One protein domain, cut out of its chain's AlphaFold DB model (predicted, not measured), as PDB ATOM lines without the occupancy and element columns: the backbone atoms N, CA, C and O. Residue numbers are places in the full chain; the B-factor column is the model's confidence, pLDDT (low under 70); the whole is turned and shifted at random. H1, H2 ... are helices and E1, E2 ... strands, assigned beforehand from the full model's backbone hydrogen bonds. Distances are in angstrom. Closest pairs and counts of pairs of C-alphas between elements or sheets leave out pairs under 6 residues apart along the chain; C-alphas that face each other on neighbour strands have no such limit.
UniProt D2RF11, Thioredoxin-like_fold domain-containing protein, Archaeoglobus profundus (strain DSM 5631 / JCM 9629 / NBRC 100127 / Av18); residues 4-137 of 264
ATOM      1  N   GLU A   4      50.916  30.736  41.969       59.91
ATOM      2  CA  GLU A   4      50.623  29.318  42.190       59.91
ATOM      3  C   GLU A   4      51.038  28.937  43.620       59.91
ATOM      4  O   GLU A   4      52.164  29.181  44.050       59.91
ATOM      5  N   THR A   5      50.124  28.330  44.368       60.28
ATOM      6  CA  THR A   5      50.358  27.947  45.770       60.28
ATOM      7  C   THR A   5      51.340  26.788  45.891       60.28
ATOM      8  O   THR A   5      51.365  25.908  45.034       60.28
ATOM      9  N   THR A   6      52.157  26.755  46.944       63.75
ATOM     10  CA  THR A   6      53.116  25.667  47.211       63.75
ATOM     11  C   THR A   6      52.403  24.360  47.598       63.75
ATOM     12  O   THR A   6      51.207  24.356  47.886       63.75
ATOM     13  N   SER A   7      53.104  23.221  47.599       63.84
ATOM     14  CA  SER A   7      52.518  21.955  48.082       63.84
ATOM     15  C   SER A   7      52.141  22.011  49.570       63.84
ATOM     16  O   SER A   7      51.159  21.394  49.967       63.84
ATOM     17  N   GLU A   8      52.873  22.782  50.379       63.25
ATOM     18  CA  GLU A   8      52.600  22.965  51.812       63.25
ATOM     19  C   GLU A   8      51.330  23.780  52.062       63.25
ATOM     20  O   GLU A   8      50.494  23.406  52.882       63.25
ATOM     21  N   ASP A   9      51.149  24.877  51.332       63.66
ATOM     22  CA  ASP A   9      49.949  25.701  51.450       63.66
ATOM     23  C   ASP A   9      48.711  24.976  50.890       63.66
ATOM     24  O   ASP A   9      47.626  25.086  51.458       63.66
ATOM     25  N   PHE A  10      48.866  24.169  49.833       65.00
ATOM     26  CA  PHE A  10      47.801  23.286  49.346       65.00
ATOM     27  C   PHE A  10      47.404  22.249  50.405       65.00
ATOM     28  O   PHE A  10      46.216  22.032  50.641       65.00
ATOM     29  N   ALA A  11      48.380  21.650  51.093       66.00
ATOM     30  CA  ALA A  11      48.107  20.747  52.204       66.00
ATOM     31  C   ALA A  11      47.362  21.469  53.338       66.00
ATOM     32  O   ALA A  11      46.385  20.939  53.848       66.00
ATOM     33  N   ARG A  12      47.727  22.706  53.697       68.88
ATOM     34  CA  ARG A  12      46.987  23.480  54.716       68.88
ATOM     35  C   ARG A  12      45.527  23.729  54.334       68.88
ATOM     36  O   ARG A  12      44.650  23.532  55.164       68.88
ATOM     37  N   LEU A  13      45.266  24.129  53.091       66.62
ATOM     38  CA  LEU A  13      43.915  24.432  52.594       66.62
ATOM     39  C   LEU A  13      43.016  23.196  52.489       66.62
ATOM     40  O   LEU A  13      41.796  23.303  52.544       66.62
ATOM     41  N   THR A  14      43.624  22.023  52.341       63.81
ATOM     42  CA  THR A  14      42.928  20.739  52.192       63.81
ATOM     43  C   THR A  14      43.010  19.885  53.459       63.81
ATOM     44  O   THR A  14      42.745  18.683  53.415       63.81
ATOM     45  N   ASN A  15      43.425  20.476  54.588       65.06
ATOM     46  CA  ASN A  15      43.657  19.777  55.857       65.06
ATOM     47  C   ASN A  15      44.577  18.538  55.724       65.06
ATOM     48  O   ASN A  15      44.442  17.560  56.456       65.06
ATOM     49  N   GLY A  16      45.504  18.562  54.765       61.19
ATOM     50  CA  GLY A  16      46.486  17.517  54.476       61.19
ATOM     51  C   GLY A  16      45.927  16.298  53.742       61.19
ATOM     52  O   GLY A  16      46.667  15.340  53.532       61.19
ATOM     53  N   LYS A  17      44.647  16.313  53.353       62.12
ATOM     54  CA  LYS A  17      43.953  15.145  52.789       62.12
ATOM     55  C   LYS A  17      44.182  14.953  51.291       62.12
ATOM     56  O   LYS A  17      43.924  13.865  50.785       62.12
ATOM     57  N   LEU A  18      44.641  15.982  50.577       65.44
ATOM     58  CA  LEU A  18      44.789  15.949  49.122       65.44
ATOM     59  C   LEU A  18      46.245  16.136  48.687       65.44
ATOM     60  O   LEU A  18      46.988  16.950  49.239       65.44
ATOM     61  N   VAL A  19      46.634  15.414  47.631       62.44
ATOM     62  CA  VAL A  19      47.954  15.527  47.004       62.44
ATOM     63  C   VAL A  19      47.869  16.455  45.794       62.44
ATOM     64  O   VAL A  19      47.145  16.199  44.832       62.44
ATOM     65  N   LYS A  20      48.652  17.539  45.817       59.06
ATOM     66  CA  LYS A  20      48.625  18.597  44.792       59.06
ATOM     67  C   LYS A  20      48.855  18.087  43.358       59.06
ATOM     68  O   LYS A  20      48.333  18.674  42.418       59.06
ATOM     69  N   SER A  21      49.638  17.022  43.170       61.28
ATOM     70  CA  SER A  21      49.963  16.470  41.844       61.28
ATOM     71  C   SER A  21      48.792  15.784  41.135       61.28
ATOM     72  O   SER A  21      48.887  15.542  39.937       61.28
ATOM     73  N   GLU A  22      47.710  15.471  41.849       60.25
ATOM     74  CA  GLU A  22      46.561  14.716  41.329       60.25
ATOM     75  C   GLU A  22      45.343  15.602  41.030       60.25
ATOM     76  O   GLU A  22      44.294  15.103  40.630       60.25
ATOM     77  N   ARG A  23      45.457  16.923  41.228       59.56
ATOM     78  CA  ARG A  23      44.344  17.870  41.090       59.56
ATOM     79  C   ARG A  23      44.636  18.938  40.038       59.56
ATOM     80  O   ARG A  23      45.805  19.281  39.828       59.56
ATOM     81  N   PRO A  24      43.598  19.471  39.362       54.84
ATOM     82  CA  PRO A  24      43.779  20.545  38.400       54.84
ATOM     83  C   PRO A  24      44.487  21.723  39.066       54.84
ATOM     84  O   PRO A  24      44.189  22.120  40.196       54.84
ATOM     85  N   LYS A  25      45.470  22.268  38.345       51.84
ATOM     86  CA  LYS A  25      46.149  23.489  38.751       51.84
ATOM     87  C   LYS A  25      45.092  24.567  38.946       51.84
ATOM     88  O   LYS A  25      44.341  24.865  38.021       51.84
ATOM     89  N   THR A  26      45.113  25.216  40.099       54.69
ATOM     90  CA  THR A  26      45.463  26.636  40.214       54.69
ATOM     91  C   THR A  26      44.886  27.147  41.520       54.69
ATOM     92  O   THR A  26      43.693  27.398  41.645       54.69
ATOM     93  N   VAL A  27      45.771  27.372  42.482       54.00
ATOM     94  CA  VAL A  27      45.433  28.190  43.634       54.00
ATOM     95  C   VAL A  27      46.015  29.557  43.396       54.00
ATOM     96  O   VAL A  27      47.235  29.707  43.421       54.00
ATOM     97  N   ILE A  28      45.148  30.527  43.116       57.22
ATOM     98  CA  ILE A  28      45.548  31.923  43.005       57.22
ATOM     99  C   ILE A  28      45.459  32.532  44.384       57.22
ATOM    100  O   ILE A  28      44.366  32.786  44.880       57.22
ATOM    101  N   ARG A  29      46.623  32.811  44.961       52.97
ATOM    102  CA  ARG A  29      46.728  33.666  46.134       52.97
ATOM    103  C   ARG A  29      47.056  35.077  45.667       52.97
ATOM    104  O   ARG A  29      48.088  35.291  45.032       52.97
ATOM    105  N   ASN A  30      46.196  36.042  45.976       56.97
ATOM    106  CA  ASN A  30      46.625  37.442  45.996       56.97
ATOM    107  C   ASN A  30      47.224  37.763  47.377       56.97
ATOM    108  O   ASN A  30      46.998  37.029  48.337       56.97
ATOM    109  N   SER A  31      47.936  38.878  47.521       49.91
ATOM    110  CA  SER A  31      48.552  39.344  48.778       49.91
ATOM    111  C   SER A  31      47.572  39.617  49.942       49.91
ATOM    112  O   SER A  31      47.995  40.129  50.972       49.91
ATOM    113  N   ARG A  32      46.278  39.306  49.779       55.62
ATOM    114  CA  ARG A  32      45.154  39.632  50.676       55.62
ATOM    115  C   ARG A  32      44.200  38.431  50.908       55.62
ATOM    116  O   ARG A  32      43.006  38.618  51.051       55.62
ATOM    117  N   GLU A  33      44.738  37.205  50.842       69.19
ATOM    118  CA  GLU A  33      44.120  35.905  51.223       69.19
ATOM    119  C   GLU A  33      42.777  35.497  50.581       69.19
ATOM    120  O   GLU A  33      42.039  34.684  51.140       69.19
ATOM    121  N   ILE A  34      42.488  35.961  49.360       74.25
ATOM    122  CA  ILE A  34      41.555  35.229  48.487       74.25
ATOM    123  C   ILE A  34      42.284  34.002  47.947       74.25
ATOM    124  O   ILE A  34      43.366  34.131  47.364       74.25
ATOM    125  N   VAL A  35      41.677  32.839  48.141       78.25
ATOM    126  CA  VAL A  35      42.165  31.533  47.709       78.25
ATOM    127  C   VAL A  35      41.123  30.922  46.787       78.25
ATOM    128  O   VAL A  35      39.929  30.996  47.056       78.25
ATOM    129  N   ILE A  36      41.559  30.315  45.692       79.31
ATOM    130  CA  ILE A  36      40.670  29.609  44.766       79.31
ATOM    131  C   ILE A  36      41.152  28.171  44.670       79.31
ATOM    132  O   ILE A  36      42.329  27.946  44.434       79.31
ATOM    133  N   LEU A  37      40.263  27.206  44.841       78.88
ATOM    134  CA  LEU A  37      40.501  25.791  44.602       78.88
ATOM    135  C   LEU A  37      39.645  25.387  43.397       78.88
ATOM    136  O   LEU A  37      38.450  25.146  43.536       78.88
ATOM    137  N   GLY A  38      40.237  25.372  42.202       75.38
ATOM    138  CA  GLY A  38      39.549  24.980  40.968       75.38
ATOM    139  C   GLY A  38      40.413  25.160  39.721       75.38
ATOM    140  O   GLY A  38      41.473  25.786  39.772       75.38
ATOM    141  N   ASP A  39      39.945  24.638  38.592       72.38
ATOM    142  CA  ASP A  39      40.550  24.844  37.275       72.38
ATOM    143  C   ASP A  39      40.346  26.299  36.808       72.38
ATOM    144  O   ASP A  39      39.311  26.693  36.254       72.38
ATOM    145  N   VAL A  40      41.353  27.138  37.066       63.28
ATOM    146  CA  VAL A  40      41.304  28.567  36.725       63.28
ATOM    147  C   VAL A  40      41.427  28.813  35.228       63.28
ATOM    148  O   VAL A  40      40.914  29.823  34.750       63.28
ATOM    149  N   ASP A  41      42.028  27.906  34.460       62.72
ATOM    150  CA  ASP A  41      42.122  28.073  33.010       62.72
ATOM    151  C   ASP A  41      40.739  27.963  32.355       62.72
ATOM    152  O   ASP A  41      40.400  28.782  31.497       62.72
ATOM    153  N   LYS A  42      39.881  27.053  32.839       64.69
ATOM    154  CA  LYS A  42      38.475  26.962  32.401       64.69
ATOM    155  C   LYS A  42      37.613  28.156  32.818       64.69
ATOM    156  O   LYS A  42      36.608  28.440  32.170       64.69
ATOM    157  N   LYS A  43      37.982  28.860  33.891       66.00
ATOM    158  CA  LYS A  43      37.190  29.951  34.500       66.00
ATOM    159  C   LYS A  43      37.934  31.289  34.524       66.00
ATOM    160  O   LYS A  43      37.632  32.178  35.324       66.00
ATOM    161  N   LYS A  44      38.893  31.451  33.612       64.38
ATOM    162  CA  LYS A  44      39.855  32.555  33.603       64.38
ATOM    163  C   LYS A  44      39.185  33.922  33.579       64.38
ATOM    164  O   LYS A  44      39.623  34.822  34.281       64.38
ATOM    165  N   GLU A  45      38.104  34.085  32.821       65.69
ATOM    166  CA  GLU A  45      37.391  35.361  32.707       65.69
ATOM    167  C   GLU A  45      36.679  35.764  34.010       65.69
ATOM    168  O   GLU A  45      36.837  36.898  34.468       65.69
ATOM    169  N   LEU A  46      35.978  34.819  34.651       66.38
ATOM    170  CA  LEU A  46      35.333  35.022  35.951       66.38
ATOM    171  C   LEU A  46      36.369  35.428  37.003       66.38
ATOM    172  O   LEU A  46      36.228  36.458  37.665       66.38
ATOM    173  N   PHE A  47      37.450  34.654  37.107       67.50
ATOM    174  CA  PHE A  47      38.498  34.897  38.089       67.50
ATOM    175  C   PHE A  47      39.268  36.191  37.808       67.50
ATOM    176  O   PHE A  47      39.474  36.985  38.723       67.50
ATOM    177  N   LEU A  48      39.602  36.499  36.552       64.75
ATOM    178  CA  LEU A  48      40.232  37.775  36.191       64.75
ATOM    179  C   LEU A  48      39.345  38.983  36.520       64.75
ATOM    180  O   LEU A  48      39.875  40.015  36.930       64.75
ATOM    181  N   LYS A  49      38.017  38.880  36.368       65.19
ATOM    182  CA  LYS A  49      37.080  39.951  36.747       65.19
ATOM    183  C   LYS A  49      37.091  40.187  38.260       65.19
ATOM    184  O   LYS A  49      37.191  41.338  38.691       65.19
ATOM    185  N   ILE A  50      37.062  39.108  39.046       65.06
ATOM    186  CA  ILE A  50      37.146  39.147  40.515       65.06
ATOM    187  C   ILE A  50      38.464  39.793  40.953       65.06
ATOM    188  O   ILE A  50      38.457  40.708  41.777       65.06
ATOM    189  N   PHE A  51      39.589  39.375  40.365       62.50
ATOM    190  CA  PHE A  51      40.900  39.917  40.713       62.50
ATOM    191  C   PHE A  51      41.089  41.364  40.270       62.50
ATOM    192  O   PHE A  51      41.772  42.092  40.970       62.50
ATOM    193  N   LYS A  52      40.503  41.820  39.156       61.44
ATOM    194  CA  LYS A  52      40.653  43.217  38.706       61.44
ATOM    195  C   LYS A  52      39.896  44.222  39.577       61.44
ATOM    196  O   LYS A  52      40.410  45.312  39.795       61.44
ATOM    197  N   LYS A  53      38.692  43.883  40.051       58.41
ATOM    198  CA  LYS A  53      37.850  44.803  40.841       58.41
ATOM    199  C   LYS A  53      38.239  44.894  42.318       58.41
ATOM    200  O   LYS A  53      38.031  45.933  42.926       58.41
ATOM    201  N   ASN A  54      38.786  43.826  42.896       55.56
ATOM    202  CA  ASN A  54      38.969  43.705  44.349       55.56
ATOM    203  C   ASN A  54      40.417  43.991  44.814       55.56
ATOM    204  O   ASN A  54      40.878  43.438  45.810       55.56
ATOM    205  N   LEU A  55      41.159  44.824  44.070       53.34
ATOM    206  CA  LEU A  55      42.572  45.152  44.335       53.34
ATOM    207  C   LEU A  55      42.787  46.357  45.261       53.34
ATOM    208  O   LEU A  55      43.916  46.574  45.695       53.34
ATOM    209  N   GLU A  56      41.744  47.110  45.609       50.59
ATOM    210  CA  GLU A  56      41.846  48.310  46.450       50.59
ATOM    211  C   GLU A  56      41.317  48.033  47.874       50.59
ATOM    212  O   GLU A  56      40.407  47.229  48.061       50.59
ATOM    213  N   ASP A  57      42.025  48.589  48.862       52.22
ATOM    214  CA  ASP A  57      42.059  48.311  50.314       52.22
ATOM    215  C   ASP A  57      40.920  47.525  50.968       52.22
ATOM    216  O   ASP A  57      39.791  48.003  51.067       52.22
ATOM    217  N   ARG A  58      41.266  46.353  51.533       59.78
ATOM    218  CA  ARG A  58      40.386  45.567  52.409       59.78
ATOM    219  C   ARG A  58      41.114  44.746  53.468       59.78
ATOM    220  O   ARG A  58      42.142  44.142  53.161       59.78
ATOM    221  N   GLY A  59      40.492  44.682  54.654       58.88
ATOM    222  CA  GLY A  59      40.725  43.672  55.691       58.88
ATOM    223  C   GLY A  59      40.445  44.113  57.137       58.88
ATOM    224  O   GLY A  59      41.309  43.888  57.976       58.88
ATOM    225  N   ASP A  60      39.286  44.713  57.445       71.00
ATOM    226  CA  ASP A  60      38.920  45.066  58.838       71.00
ATOM    227  C   ASP A  60      38.092  43.974  59.537       71.00
ATOM    228  O   ASP A  60      38.012  43.932  60.764       71.00
ATOM    229  N   ILE A  61      37.444  43.090  58.767       86.00
ATOM    230  CA  ILE A  61      36.564  42.056  59.313       86.00
ATOM    231  C   ILE A  61      37.362  40.761  59.484       86.00
ATOM    232  O   ILE A  61      37.680  40.078  58.505       86.00
ATOM    233  N   ASP A  62      37.663  40.419  60.737       88.81
ATOM    234  CA  ASP A  62      38.361  39.188  61.129       88.81
ATOM    235  C   ASP A  62      37.431  37.964  61.021       88.81
ATOM    236  O   ASP A  62      36.919  37.448  62.011       88.81
ATOM    237  N   ALA A  63      37.164  37.533  59.785       90.94
ATOM    238  CA  ALA A  63      36.347  36.365  59.468       90.94
ATOM    239  C   ALA A  63      36.939  35.563  58.300       90.94
ATOM    240  O   ALA A  63      37.652  36.101  57.447       90.94
ATOM    241  N   GLU A  64      36.599  34.274  58.249       92.44
ATOM    242  CA  GLU A  64      36.904  33.383  57.129       92.44
ATOM    243  C   GLU A  64      35.602  32.919  56.470       92.44
ATOM    244  O   GLU A  64      34.698  32.431  57.154       92.44
ATOM    245  N   VAL A  65      35.514  33.048  55.146       94.75
ATOM    246  CA  VAL A  65      34.339  32.638  54.364       94.75
ATOM    247  C   VAL A  65      34.747  31.672  53.263       94.75
ATOM    248  O   VAL A  65      35.712  31.919  52.544       94.75
ATOM    249  N   LYS A  66      33.992  30.584  53.104       95.56
ATOM    250  CA  LYS A  66      34.149  29.645  51.987       95.56
ATOM    251  C   LYS A  66      32.972  29.772  51.027       95.56
ATOM    252  O   LYS A  66      31.838  29.901  51.472       95.56
ATOM    253  N   ILE A  67      33.221  29.733  49.724       95.25
ATOM    254  CA  ILE A  67      32.203  29.806  48.675       95.25
ATOM    255  C   ILE A  67      32.356  28.581  47.785       95.25
ATOM    256  O   ILE A  67      33.299  28.482  47.005       95.25
ATOM    257  N   PHE A  68      31.411  27.660  47.883       94.94
ATOM    258  CA  PHE A  68      31.343  26.472  47.050       94.94
ATOM    259  C   PHE A  68      30.590  26.788  45.763       94.94
ATOM    260  O   PHE A  68      29.472  27.306  45.797       94.94
ATOM    261  N   ILE A  69      31.202  26.490  44.622       92.31
ATOM    262  CA  ILE A  69      30.670  26.762  43.286       92.31
ATOM    263  C   ILE A  69      30.743  25.508  42.419       92.31
ATOM    264  O   ILE A  69      31.592  24.652  42.636       92.31
ATOM    265  N   ALA A  70      29.907  25.430  41.389       88.69
ATOM    266  CA  ALA A  70      30.020  24.421  40.337       88.69
ATOM    267  C   ALA A  70      30.167  25.094  38.960       88.69
ATOM    268  O   ALA A  70      29.767  26.254  38.782       88.69
ATOM    269  N   PRO A  71      30.748  24.415  37.955       77.62
ATOM    270  CA  PRO A  71      30.649  24.832  36.560       77.62
ATOM    271  C   PRO A  71      29.178  24.983  36.137       77.62
ATOM    272  O   PRO A  71      28.310  24.270  36.628       77.62
ATOM    273  N   LEU A  72      28.896  25.914  35.217       80.00
ATOM    274  CA  LEU A  72      27.566  26.158  34.622       80.00
ATOM    275  C   LEU A  72      26.464  26.668  35.571       80.00
ATOM    276  O   LEU A  72      25.378  27.004  35.107       80.00
ATOM    277  N   CYS A  73      26.741  26.801  36.865       84.12
ATOM    278  CA  CYS A  73      25.855  27.449  37.826       84.12
ATOM    279  C   CYS A  73      25.661  28.941  37.470       84.12
ATOM    280  O   CYS A  73      26.619  29.715  37.564       84.12
ATOM    281  N   PRO A  74      24.444  29.392  37.101       87.69
ATOM    282  CA  PRO A  74      24.222  30.769  36.653       87.69
ATOM    283  C   PRO A  74      24.266  31.789  37.801       87.69
ATOM    284  O   PRO A  74      24.519  32.968  37.572       87.69
ATOM    285  N   VAL A  75      24.040  31.345  39.042       91.12
ATOM    286  CA  VAL A  75      23.997  32.210  40.236       91.12
ATOM    287  C   VAL A  75      25.392  32.429  40.833       91.12
ATOM    288  O   VAL A  75      25.684  33.502  41.360       91.12
ATOM    289  N   CYS A  76      26.281  31.443  40.702       90.25
ATOM    290  CA  CYS A  76      27.604  31.433  41.322       90.25
ATOM    291  C   CYS A  76      28.461  32.676  40.991       90.25
ATOM    292  O   CYS A  76      29.050  33.232  41.918       90.25
ATOM    293  N   PRO A  77      28.514  33.181  39.737       87.19
ATOM    294  CA  PRO A  77      29.270  34.393  39.420       87.19
ATOM    295  C   PRO A  77      28.851  35.623  40.230       87.19
ATOM    296  O   PRO A  77      29.710  36.405  40.631       87.19
ATOM    297  N   HIS A  78      27.550  35.786  40.483       88.06
ATOM    298  CA  HIS A  78      27.018  36.932  41.219       88.06
ATOM    299  C   HIS A  78      27.383  36.862  42.701       88.06
ATOM    300  O   HIS A  78      27.924  37.824  43.236       88.06
ATOM    301  N   VAL A  79      27.180  35.699  43.325       92.12
ATOM    302  CA  VAL A  79      27.515  35.467  44.740       92.12
ATOM    303  C   VAL A  79      29.012  35.649  44.989       92.12
ATOM    304  O   VAL A  79      29.410  36.309  45.945       92.12
ATOM    305  N   VAL A  80      29.862  35.129  44.099       88.94
ATOM    306  CA  VAL A  80      31.313  35.319  44.218       88.94
ATOM    307  C   VAL A  80      31.697  36.792  44.052       88.94
ATOM    308  O   VAL A  80      32.492  37.297  44.841       88.94
ATOM    309  N   GLU A  81      31.145  37.502  43.059       85.56
ATOM    310  CA  GLU A  81      31.423  38.934  42.868       85.56
ATOM    311  C   GLU A  81      31.016  39.745  44.105       85.56
ATOM    312  O   GLU A  81      31.798  40.569  44.580       85.56
ATOM    313  N   ASP A  82      29.838  39.468  44.659       89.00
ATOM    314  CA  ASP A  82      29.314  40.144  45.837       89.00
ATOM    315  C   ASP A  82      30.151  39.891  47.094       89.00
ATOM    316  O   ASP A  82      30.513  40.844  47.783       89.00
ATOM    317  N   ILE A  83      30.528  38.645  47.372       90.56
ATOM    318  CA  ILE A  83      31.225  38.290  48.618       90.56
ATOM    319  C   ILE A  83      32.707  38.637  48.552       90.56
ATOM    320  O   ILE A  83      33.251  39.174  49.514       90.56
ATOM    321  N   CYS A  84      33.364  38.436  47.404       86.00
ATOM    322  CA  CYS A  84      34.720  38.953  47.202       86.00
ATOM    323  C   CYS A  84      34.766  40.483  47.287       86.00
ATOM    324  O   CYS A  84      35.825  41.054  47.553       86.00
ATOM    325  N   SER A  85      33.617  41.150  47.108       83.94
ATOM    326  CA  SER A  85      33.470  42.570  47.382       83.94
ATOM    327  C   SER A  85      33.264  42.925  48.873       83.94
ATOM    328  O   SER A  85      32.845  44.045  49.164       83.94
ATOM    329  N   LEU A  86      33.575  42.057  49.836       86.56
ATOM    330  CA  LEU A  86      33.505  42.379  51.268       86.56
ATOM    331  C   LEU A  86      34.903  42.509  51.899       86.56
ATOM    332  O   LEU A  86      35.823  41.811  51.472       86.56
ATOM    333  N   PRO A  87      35.104  43.378  52.918       85.62
ATOM    334  CA  PRO A  87      36.390  43.571  53.600       85.62
ATOM    335  C   PRO A  87      36.721  42.456  54.606       85.62
ATOM    336  O   PRO A  87      37.119  42.731  55.737       85.62
ATOM    337  N   ILE A  88      36.546  41.206  54.176       86.69
ATOM    338  CA  ILE A  88      36.753  39.979  54.949       86.69
ATOM    339  C   ILE A  88      38.211  39.546  54.817       86.69
ATOM    340  O   ILE A  88      38.763  39.541  53.717       86.69
ATOM    341  N   LYS A  89      38.817  39.168  55.943       85.56
ATOM    342  CA  LYS A  89      40.223  38.758  56.035       85.56
ATOM    343  C   LYS A  89      40.588  37.618  55.085       85.56
ATOM    344  O   LYS A  89      41.643  37.684  54.464       85.56
ATOM    345  N   LYS A  90      39.731  36.598  54.968       86.06
ATOM    346  CA  LYS A  90      40.005  35.407  54.155       86.06
ATOM    347  C   LYS A  90      38.757  34.912  53.433       86.06
ATOM    348  O   LYS A  90      37.716  34.695  54.057       86.06
ATOM    349  N   ILE A  91      38.877  34.695  52.125       88.44
ATOM    350  CA  ILE A  91      37.804  34.135  51.293       88.44
ATOM    351  C   ILE A  91      38.370  32.982  50.473       88.44
ATOM    352  O   ILE A  91      39.305  33.168  49.697       88.44
ATOM    353  N   GLU A  92      37.784  31.800  50.602       89.06
ATOM    354  CA  GLU A  92      38.153  30.622  49.819       89.06
ATOM    355  C   GLU A  92      37.024  30.280  48.848       89.06
ATOM    356  O   GLU A  92      35.881  30.117  49.256       89.06
ATOM    357  N   ILE A  93      37.316  30.172  47.557       88.44
ATOM    358  CA  ILE A  93      36.353  29.762  46.532       88.44
ATOM    359  C   ILE A  93      36.696  28.333  46.131       88.44
ATOM    360  O   ILE A  93      37.795  28.100  45.641       88.44
ATOM    361  N   ILE A  94      35.777  27.391  46.311       89.19
ATOM    362  CA  ILE A  94      35.995  25.964  46.066       89.19
ATOM    363  C   ILE A  94      35.079  25.491  44.938       89.19
ATOM    364  O   ILE A  94      33.860  25.622  45.024       89.19
ATOM    365  N   ASP A  95      35.659  24.934  43.878       88.25
ATOM    366  CA  ASP A  95      34.910  24.228  42.843       88.25
ATOM    367  C   ASP A  95      34.595  22.801  43.302       88.25
ATOM    368  O   ASP A  95      35.494  21.968  43.432       88.25
ATOM    369  N   VAL A  96      33.313  22.507  43.522       89.94
ATOM    370  CA  VAL A  96      32.853  21.192  44.001       89.94
ATOM    371  C   VAL A  96      33.083  20.072  42.986       89.94
ATOM    372  O   VAL A  96      33.104  18.908  43.361       89.94
ATOM    373  N   THR A  97      33.260  20.396  41.701       87.00
ATOM    374  CA  THR A  97      33.552  19.395  40.659       87.00
ATOM    375  C   THR A  97      35.012  18.959  40.702       87.00
ATOM    376  O   THR A  97      35.317  17.798  40.444       87.00
ATOM    377  N   ASP A  98      35.914  19.878  41.051       83.88
ATOM    378  CA  ASP A  98      37.347  19.594  41.154       83.88
ATOM    379  C   ASP A  98      37.738  19.085  42.560       83.88
ATOM    380  O   ASP A  98      38.700  18.320  42.700       83.88
ATOM    381  N   TYR A  99      36.989  19.496  43.593       85.62
ATOM    382  CA  TYR A  99      37.235  19.207  45.013       85.62
ATOM    383  C   TYR A  99      35.973  18.700  45.751       85.62
ATOM    384  O   TYR A  99      35.564  19.311  46.746       85.62
ATOM    385  N   PRO A 100      35.341  17.596  45.303       86.25
ATOM    386  CA  PRO A 100      34.130  17.063  45.934       86.25
ATOM    387  C   PRO A 100      34.350  16.667  47.399       86.25
ATOM    388  O   PRO A 100      33.481  16.892  48.228       86.25
ATOM    389  N   GLU A 101      35.547  16.206  47.766       87.06
ATOM    390  CA  GLU A 101      35.852  15.777  49.138       87.06
ATOM    391  C   GLU A 101      35.807  16.938  50.141       87.06
ATOM    392  O   GLU A 101      35.513  16.744  51.320       87.06
ATOM    393  N   ILE A 102      36.110  18.157  49.677       88.44
ATOM    394  CA  ILE A 102      35.963  19.364  50.494       88.44
ATOM    395  C   ILE A 102      34.480  19.725  50.596       88.44
ATOM    396  O   ILE A 102      34.046  20.144  51.656       88.44
ATOM    397  N   ALA A 103      33.690  19.565  49.532       88.75
ATOM    398  CA  ALA A 103      32.247  19.810  49.590       88.75
ATOM    399  C   ALA A 103      31.552  18.855  50.580       88.75
ATOM    400  O   ALA A 103      30.747  19.308  51.395       88.75
ATOM    401  N   ASP A 104      31.942  17.579  50.569       89.75
ATOM    402  CA  ASP A 104      31.429  16.546  51.471       89.75
ATOM    403  C   ASP A 104      31.740  16.854  52.944       89.75
ATOM    404  O   ASP A 104      30.880  16.695  53.801       89.75
ATOM    405  N   GLU A 105      32.943  17.360  53.262       89.62
ATOM    406  CA  GLU A 105      33.315  17.742  54.641       89.62
ATOM    407  C   GLU A 105      32.392  18.821  55.232       89.62
ATOM    408  O   GLU A 105      32.234  18.904  56.451       89.62
ATOM    409  N   TYR A 106      31.790  19.643  54.375       90.50
ATOM    410  CA  TYR A 106      30.899  20.730  54.767       90.50
ATOM    411  C   TYR A 106      29.419  20.402  54.512       90.50
ATOM    412  O   TYR A 106      28.581  21.295  54.653       90.50
ATOM    413  N   ASP A 107      29.086  19.155  54.148       89.44
ATOM    414  CA  ASP A 107      27.739  18.715  53.758       89.44
ATOM    415  C   ASP A 107      27.102  19.639  52.696       89.44
ATOM    416  O   ASP A 107      25.946  20.064  52.805       89.44
ATOM    417  N   VAL A 108      27.880  20.026  51.677       91.38
ATOM    418  CA  VAL A 108      27.426  20.933  50.614       91.38
ATOM    419  C   VAL A 108      26.707  20.150  49.520       91.38
ATOM    420  O   VAL A 108      27.328  19.495  48.689       91.38
ATOM    421  N   MET A 109      25.383  20.293  49.476       86.81
ATOM    422  CA  MET A 109      24.517  19.578  48.524       86.81
ATOM    423  C   MET A 109      24.154  20.396  47.276       86.81
ATOM    424  O   MET A 109      23.691  19.848  46.277       86.81
ATOM    425  N   ALA A 110      24.341  21.716  47.319       91.69
ATOM    426  CA  ALA A 110      23.950  22.625  46.248       91.69
ATOM    427  C   ALA A 110      24.975  23.746  46.057       91.69
ATOM    428  O   ALA A 110      25.767  24.057  46.949       91.69
ATOM    429  N   THR A 111      24.953  24.376  44.881       92.44
ATOM    430  CA  THR A 111      25.801  25.537  44.585       92.44
ATOM    431  C   THR A 111      24.980  26.719  44.046       92.44
ATOM    432  O   THR A 111      24.001  26.506  43.328       92.44
ATOM    433  N   PRO A 112      25.375  27.968  44.357       95.06
ATOM    434  CA  PRO A 112      26.462  28.304  45.271       95.06
ATOM    435  C   PRO A 112      26.058  28.064  46.734       95.06
ATOM    436  O   PRO A 112      24.897  28.242  47.092       95.06
ATOM    437  N   THR A 113      27.023  27.676  47.566       96.50
ATOM    438  CA  THR A 113      26.855  27.615  49.025       96.50
ATOM    439  C   THR A 113      27.963  28.418  49.683       96.50
ATOM    440  O   THR A 113      29.139  28.231  49.379       96.50
ATOM    441  N   VAL A 114      27.593  29.326  50.575       97.44
ATOM    442  CA  VAL A 114      28.519  30.173  51.327       97.44
ATOM    443  C   VAL A 114      28.571  29.664  52.754       97.44
ATOM    444  O   VAL A 114      27.539  29.542  53.406       97.44
ATOM    445  N   VAL A 115      29.768  29.374  53.247       97.38
ATOM    446  CA  VAL A 115      29.981  28.859  54.597       97.38
ATOM    447  C   VAL A 115      30.733  29.874  55.442       97.38
ATOM    448  O   VAL A 115      31.809  30.343  55.064       97.38
ATOM    449  N   ILE A 116      30.164  30.170  56.610       96.38
ATOM    450  CA  ILE A 116      30.705  31.078  57.623       96.38
ATOM    451  C   ILE A 116      30.721  30.317  58.953       96.38
ATOM    452  O   ILE A 116      29.713  30.222  59.657       96.38
ATOM    453  N   GLY A 117      31.856  29.701  59.289       93.19
ATOM    454  CA  GLY A 117      31.931  28.780  60.426       93.19
ATOM    455  C   GLY A 117      30.965  27.598  60.259       93.19
ATOM    456  O   GLY A 117      31.199  26.740  59.417       93.19
ATOM    457  N   LYS A 118      29.891  27.559  61.063       92.75
ATOM    458  CA  LYS A 118      28.831  26.526  61.008       92.75
ATOM    459  C   LYS A 118      27.596  26.934  60.199       92.75
ATOM    460  O   LYS A 118      26.703  26.119  60.001       92.75
ATOM    461  N   VAL A 119      27.515  28.192  59.774       96.12
ATOM    462  CA  VAL A 119      26.388  28.703  58.988       96.12
ATOM    463  C   VAL A 119      26.616  28.342  57.524       96.12
ATOM    464  O   VAL A 119      27.660  28.697  56.976       96.12
ATOM    465  N   LYS A 120      25.640  27.679  56.893       95.62
ATOM    466  CA  LYS A 120      25.609  27.407  55.449       95.62
ATOM    467  C   LYS A 120      24.481  28.232  54.822       95.62
ATOM    468  O   LYS A 120      23.330  28.118  55.225       95.62
ATOM    469  N   LEU A 121      24.817  29.088  53.862       95.50
ATOM    470  CA  LEU A 121      23.876  29.931  53.124       95.50
ATOM    471  C   LEU A 121      23.810  29.420  51.685       95.50
ATOM    472  O   LEU A 121      24.813  29.460  50.970       95.50
ATOM    473  N   VAL A 122      22.654  28.909  51.270       93.25
ATOM    474  CA  VAL A 122      22.490  28.216  49.986       93.25
ATOM    475  C   VAL A 122      21.786  29.121  48.974       93.25
ATOM    476  O   VAL A 122      20.812  29.800  49.289       93.25
ATOM    477  N   GLY A 123      22.254  29.115  47.726       92.62
ATOM    478  CA  GLY A 123      21.593  29.802  46.621       92.62
ATOM    479  C   GLY A 123      21.966  31.282  46.514       92.62
ATOM    480  O   GLY A 123      23.139  31.643  46.468       92.62
ATOM    481  N   LYS A 124      20.976  32.167  46.372       92.50
ATOM    482  CA  LYS A 124      21.223  33.593  46.099       92.50
ATOM    483  C   LYS A 124      21.555  34.359  47.386       92.50
ATOM    484  O   LYS A 124      20.722  35.094  47.902       92.50
ATOM    485  N   VAL A 125      22.789  34.201  47.853       94.50
ATOM    486  CA  VAL A 125      23.308  34.841  49.068       94.50
ATOM    487  C   VAL A 125      23.692  36.297  48.802       94.50
ATOM    488  O   VAL A 125      24.403  36.583  47.835       94.50
ATOM    489  N   SER A 126      23.237  37.216  49.658       94.44
ATOM    490  CA  SER A 126      23.543  38.650  49.554       94.44
ATOM    491  C   SER A 126      24.744  39.065  50.411       94.44
ATOM    492  O   SER A 126      25.200  38.345  51.301       94.44
ATOM    493  N   ARG A 127      25.260  40.275  50.164       94.38
ATOM    494  CA  ARG A 127      26.340  40.866  50.970       94.38
ATOM    495  C   ARG A 127      25.884  41.125  52.399       94.38
ATOM    496  O   ARG A 127      26.630  40.883  53.345       94.38
ATOM    497  N   GLU A 128      24.666  41.630  52.531       95.38
ATOM    498  CA  GLU A 128      24.042  41.991  53.796       95.38
ATOM    499  C   GLU A 128      23.867  40.756  54.677       95.38
ATOM    500  O   GLU A 128      24.221  40.800  55.850       95.38
ATOM    501  N   GLU A 129      23.421  39.642  54.091       95.81
ATOM    502  CA  GLU A 129      23.236  38.373  54.795       95.81
ATOM    503  C   GLU A 129      24.568  37.818  55.320       95.81
ATOM    504  O   GLU A 129      24.667  37.418  56.480       95.81
ATOM    505  N   VAL A 130      25.634  37.859  54.510       96.62
ATOM    506  CA  VAL A 130      26.975  37.438  54.952       96.62
ATOM    507  C   VAL A 130      27.474  38.301  56.108       96.62
ATOM    508  O   VAL A 130      27.968  37.776  57.106       96.62
ATOM    509  N   LEU A 131      27.336  39.625  56.006       95.56
ATOM    510  CA  LEU A 131      27.756  40.546  57.063       95.56
ATOM    511  C   LEU A 131      26.931  40.377  58.344       95.56
ATOM    512  O   LEU A 131      27.487  40.466  59.439       95.56
ATOM    513  N   GLU A 132      25.630  40.118  58.219       95.81
ATOM    514  CA  GLU A 132      24.746  39.829  59.346       95.81
ATOM    515  C   GLU A 132      25.216  38.586  60.101       95.81
ATOM    516  O   GLU A 132      25.402  38.650  61.316       95.81
ATOM    517  N   TRP A 133      25.489  37.487  59.392       97.12
ATOM    518  CA  TRP A 133      25.949  36.244  60.010       97.12
ATOM    519  C   TRP A 133      27.358  36.335  60.591       97.12
ATOM    520  O   TRP A 133      27.606  35.779  61.660       97.12
ATOM    521  N   ILE A 134      28.267  37.084  59.958       95.94
ATOM    522  CA  ILE A 134      29.585  37.363  60.545       95.94
ATOM    523  C   ILE A 134      29.435  38.156  61.847       95.94
ATOM    524  O   ILE A 134      30.060  37.818  62.849       95.94
ATOM    525  N   LYS A 135      28.600  39.202  61.850       95.06
ATOM    526  CA  LYS A 135      28.409  40.068  63.020       95.06
ATOM    527  C   LYS A 135      27.691  39.350  64.161       95.06
ATOM    528  O   LYS A 135      28.056  39.541  65.318       95.06
ATOM    529  N   ARG A 136      26.648  38.578  63.845       94.62
ATOM    530  CA  ARG A 136      25.869  37.809  64.823       94.62
ATOM    531  C   ARG A 136      26.691  36.660  65.403       94.62
ATOM    532  O   ARG A 136      26.570  36.368  66.588       94.62
ATOM    533  N   GLY A 137      27.521  36.028  64.576       95.00
ATOM    534  CA  GLY A 137      28.101  34.730  64.884       95.00
ATOM    535  C   GLY A 137      27.065  33.609  64.760       95.00
ATOM    536  O   GLY A 137      25.897  33.831  64.438       95.00
TER     537      GLY A 137
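This is residues 4 to 137 of the 264 residues of the protein "Thioredoxin-like_fold domain-containing protein" of Archaeoglobus profundus (strain DSM 5631 / JCM 9629 / NBRC 100127 / Av18) (UniProt D2RF11). Picture one twisted sheet of five strands with two helices, H3 and H5, packed over one face; H2 packs beside H3 and is off the sheet, while H1 and H4 just graze the sheet. A long loop, residues 14 to 33, joins H1 to the edge strand E1. The printed part has 134 residues with five named helices and five named strands, in the order H1 E1 H2 E2 H3 E3 H4 E4 E5 H5. The sheet is mixed, in the order E1 E3 E2 E4 E5, and the class is mixed, helices and strands. The whole is compact, with a radius of gyration of the C-alphas of 13.8 A and spans of 38 by 32 by 27 A.

Find C-alpha 61 at (36.564, 42.056, 59.313); from there E2 runs 22.9 A to residue 69. E3, residues 88 to 95, is 20.0 A long. The shorter strands are E1, residues 34 to 37, E4, residues 113 to 116, and E5, residues 119 to 122. Look for H3 at residues 76 to 84, 11.9 A long, and H2 at residues 44 to 53, 14.4 A. H1 is residues 7 to 13, beginning at C-alpha 7, (52.518, 21.955, 48.082), and H4 is residues 100 to 105. H5, residues 127 to 136, runs 14.2 A to C-alpha 136 at (25.869, 37.809, 64.823).

Begin at the inner strands E3 and E2, parallel at 12 degrees, where N 67 and O 92 are 2.7 A apart. E1 is parallel to E3, with N 37 and O 93 at 2.7 A. On the other side of E2, E4 is antiparallel to it, with N 68 and O 113 at 2.8 A. E4 and E5 form a hairpin, with N 114 and O 121 at 2.8 A. E2, H3 and E3 make a strand-helix-strand unit, two parallel neighbour strands with a helix between them in the chain, its crossover right-handed. E1, H2 and E2 make a split one, with E3 between its strands, its crossover left-handed. H3 and H5 lie on the same face of the sheet, making two layers, helices over strands. H3 has a height over the sheet of 8.9 A and runs along the strands, at 9 degrees to E2 on the local plane. H5, at a height of 8.2 A, runs slantwise to them, at 43 degrees to E2 on the local plane. H3 and H5 only just touch, and only at their ends, with 3 pairs of C-alphas within 8 A; the closest are those of Asp 82 and Arg 127, 6.0 A. H2 touches H3 at a shallow tilt of 27 degrees, the same way; their closest C-alphas are those of Ile 50 and Glu 81, 6.2 A. In H1, H2, H3, H4 and H5, every O i to N i+4 pair is within hydrogen-bond range.

The two C-alphas farthest apart, those of Ser 21 and Arg 136, are 39.5 A apart. The printed part has no cut, and the link from H1 to E1, 20 residues, is long. Look at the B-factor column for residues 4 to 33 and 40 to 59: there the model's pLDDT is under 70, against a mean of 78.8 for the printed part.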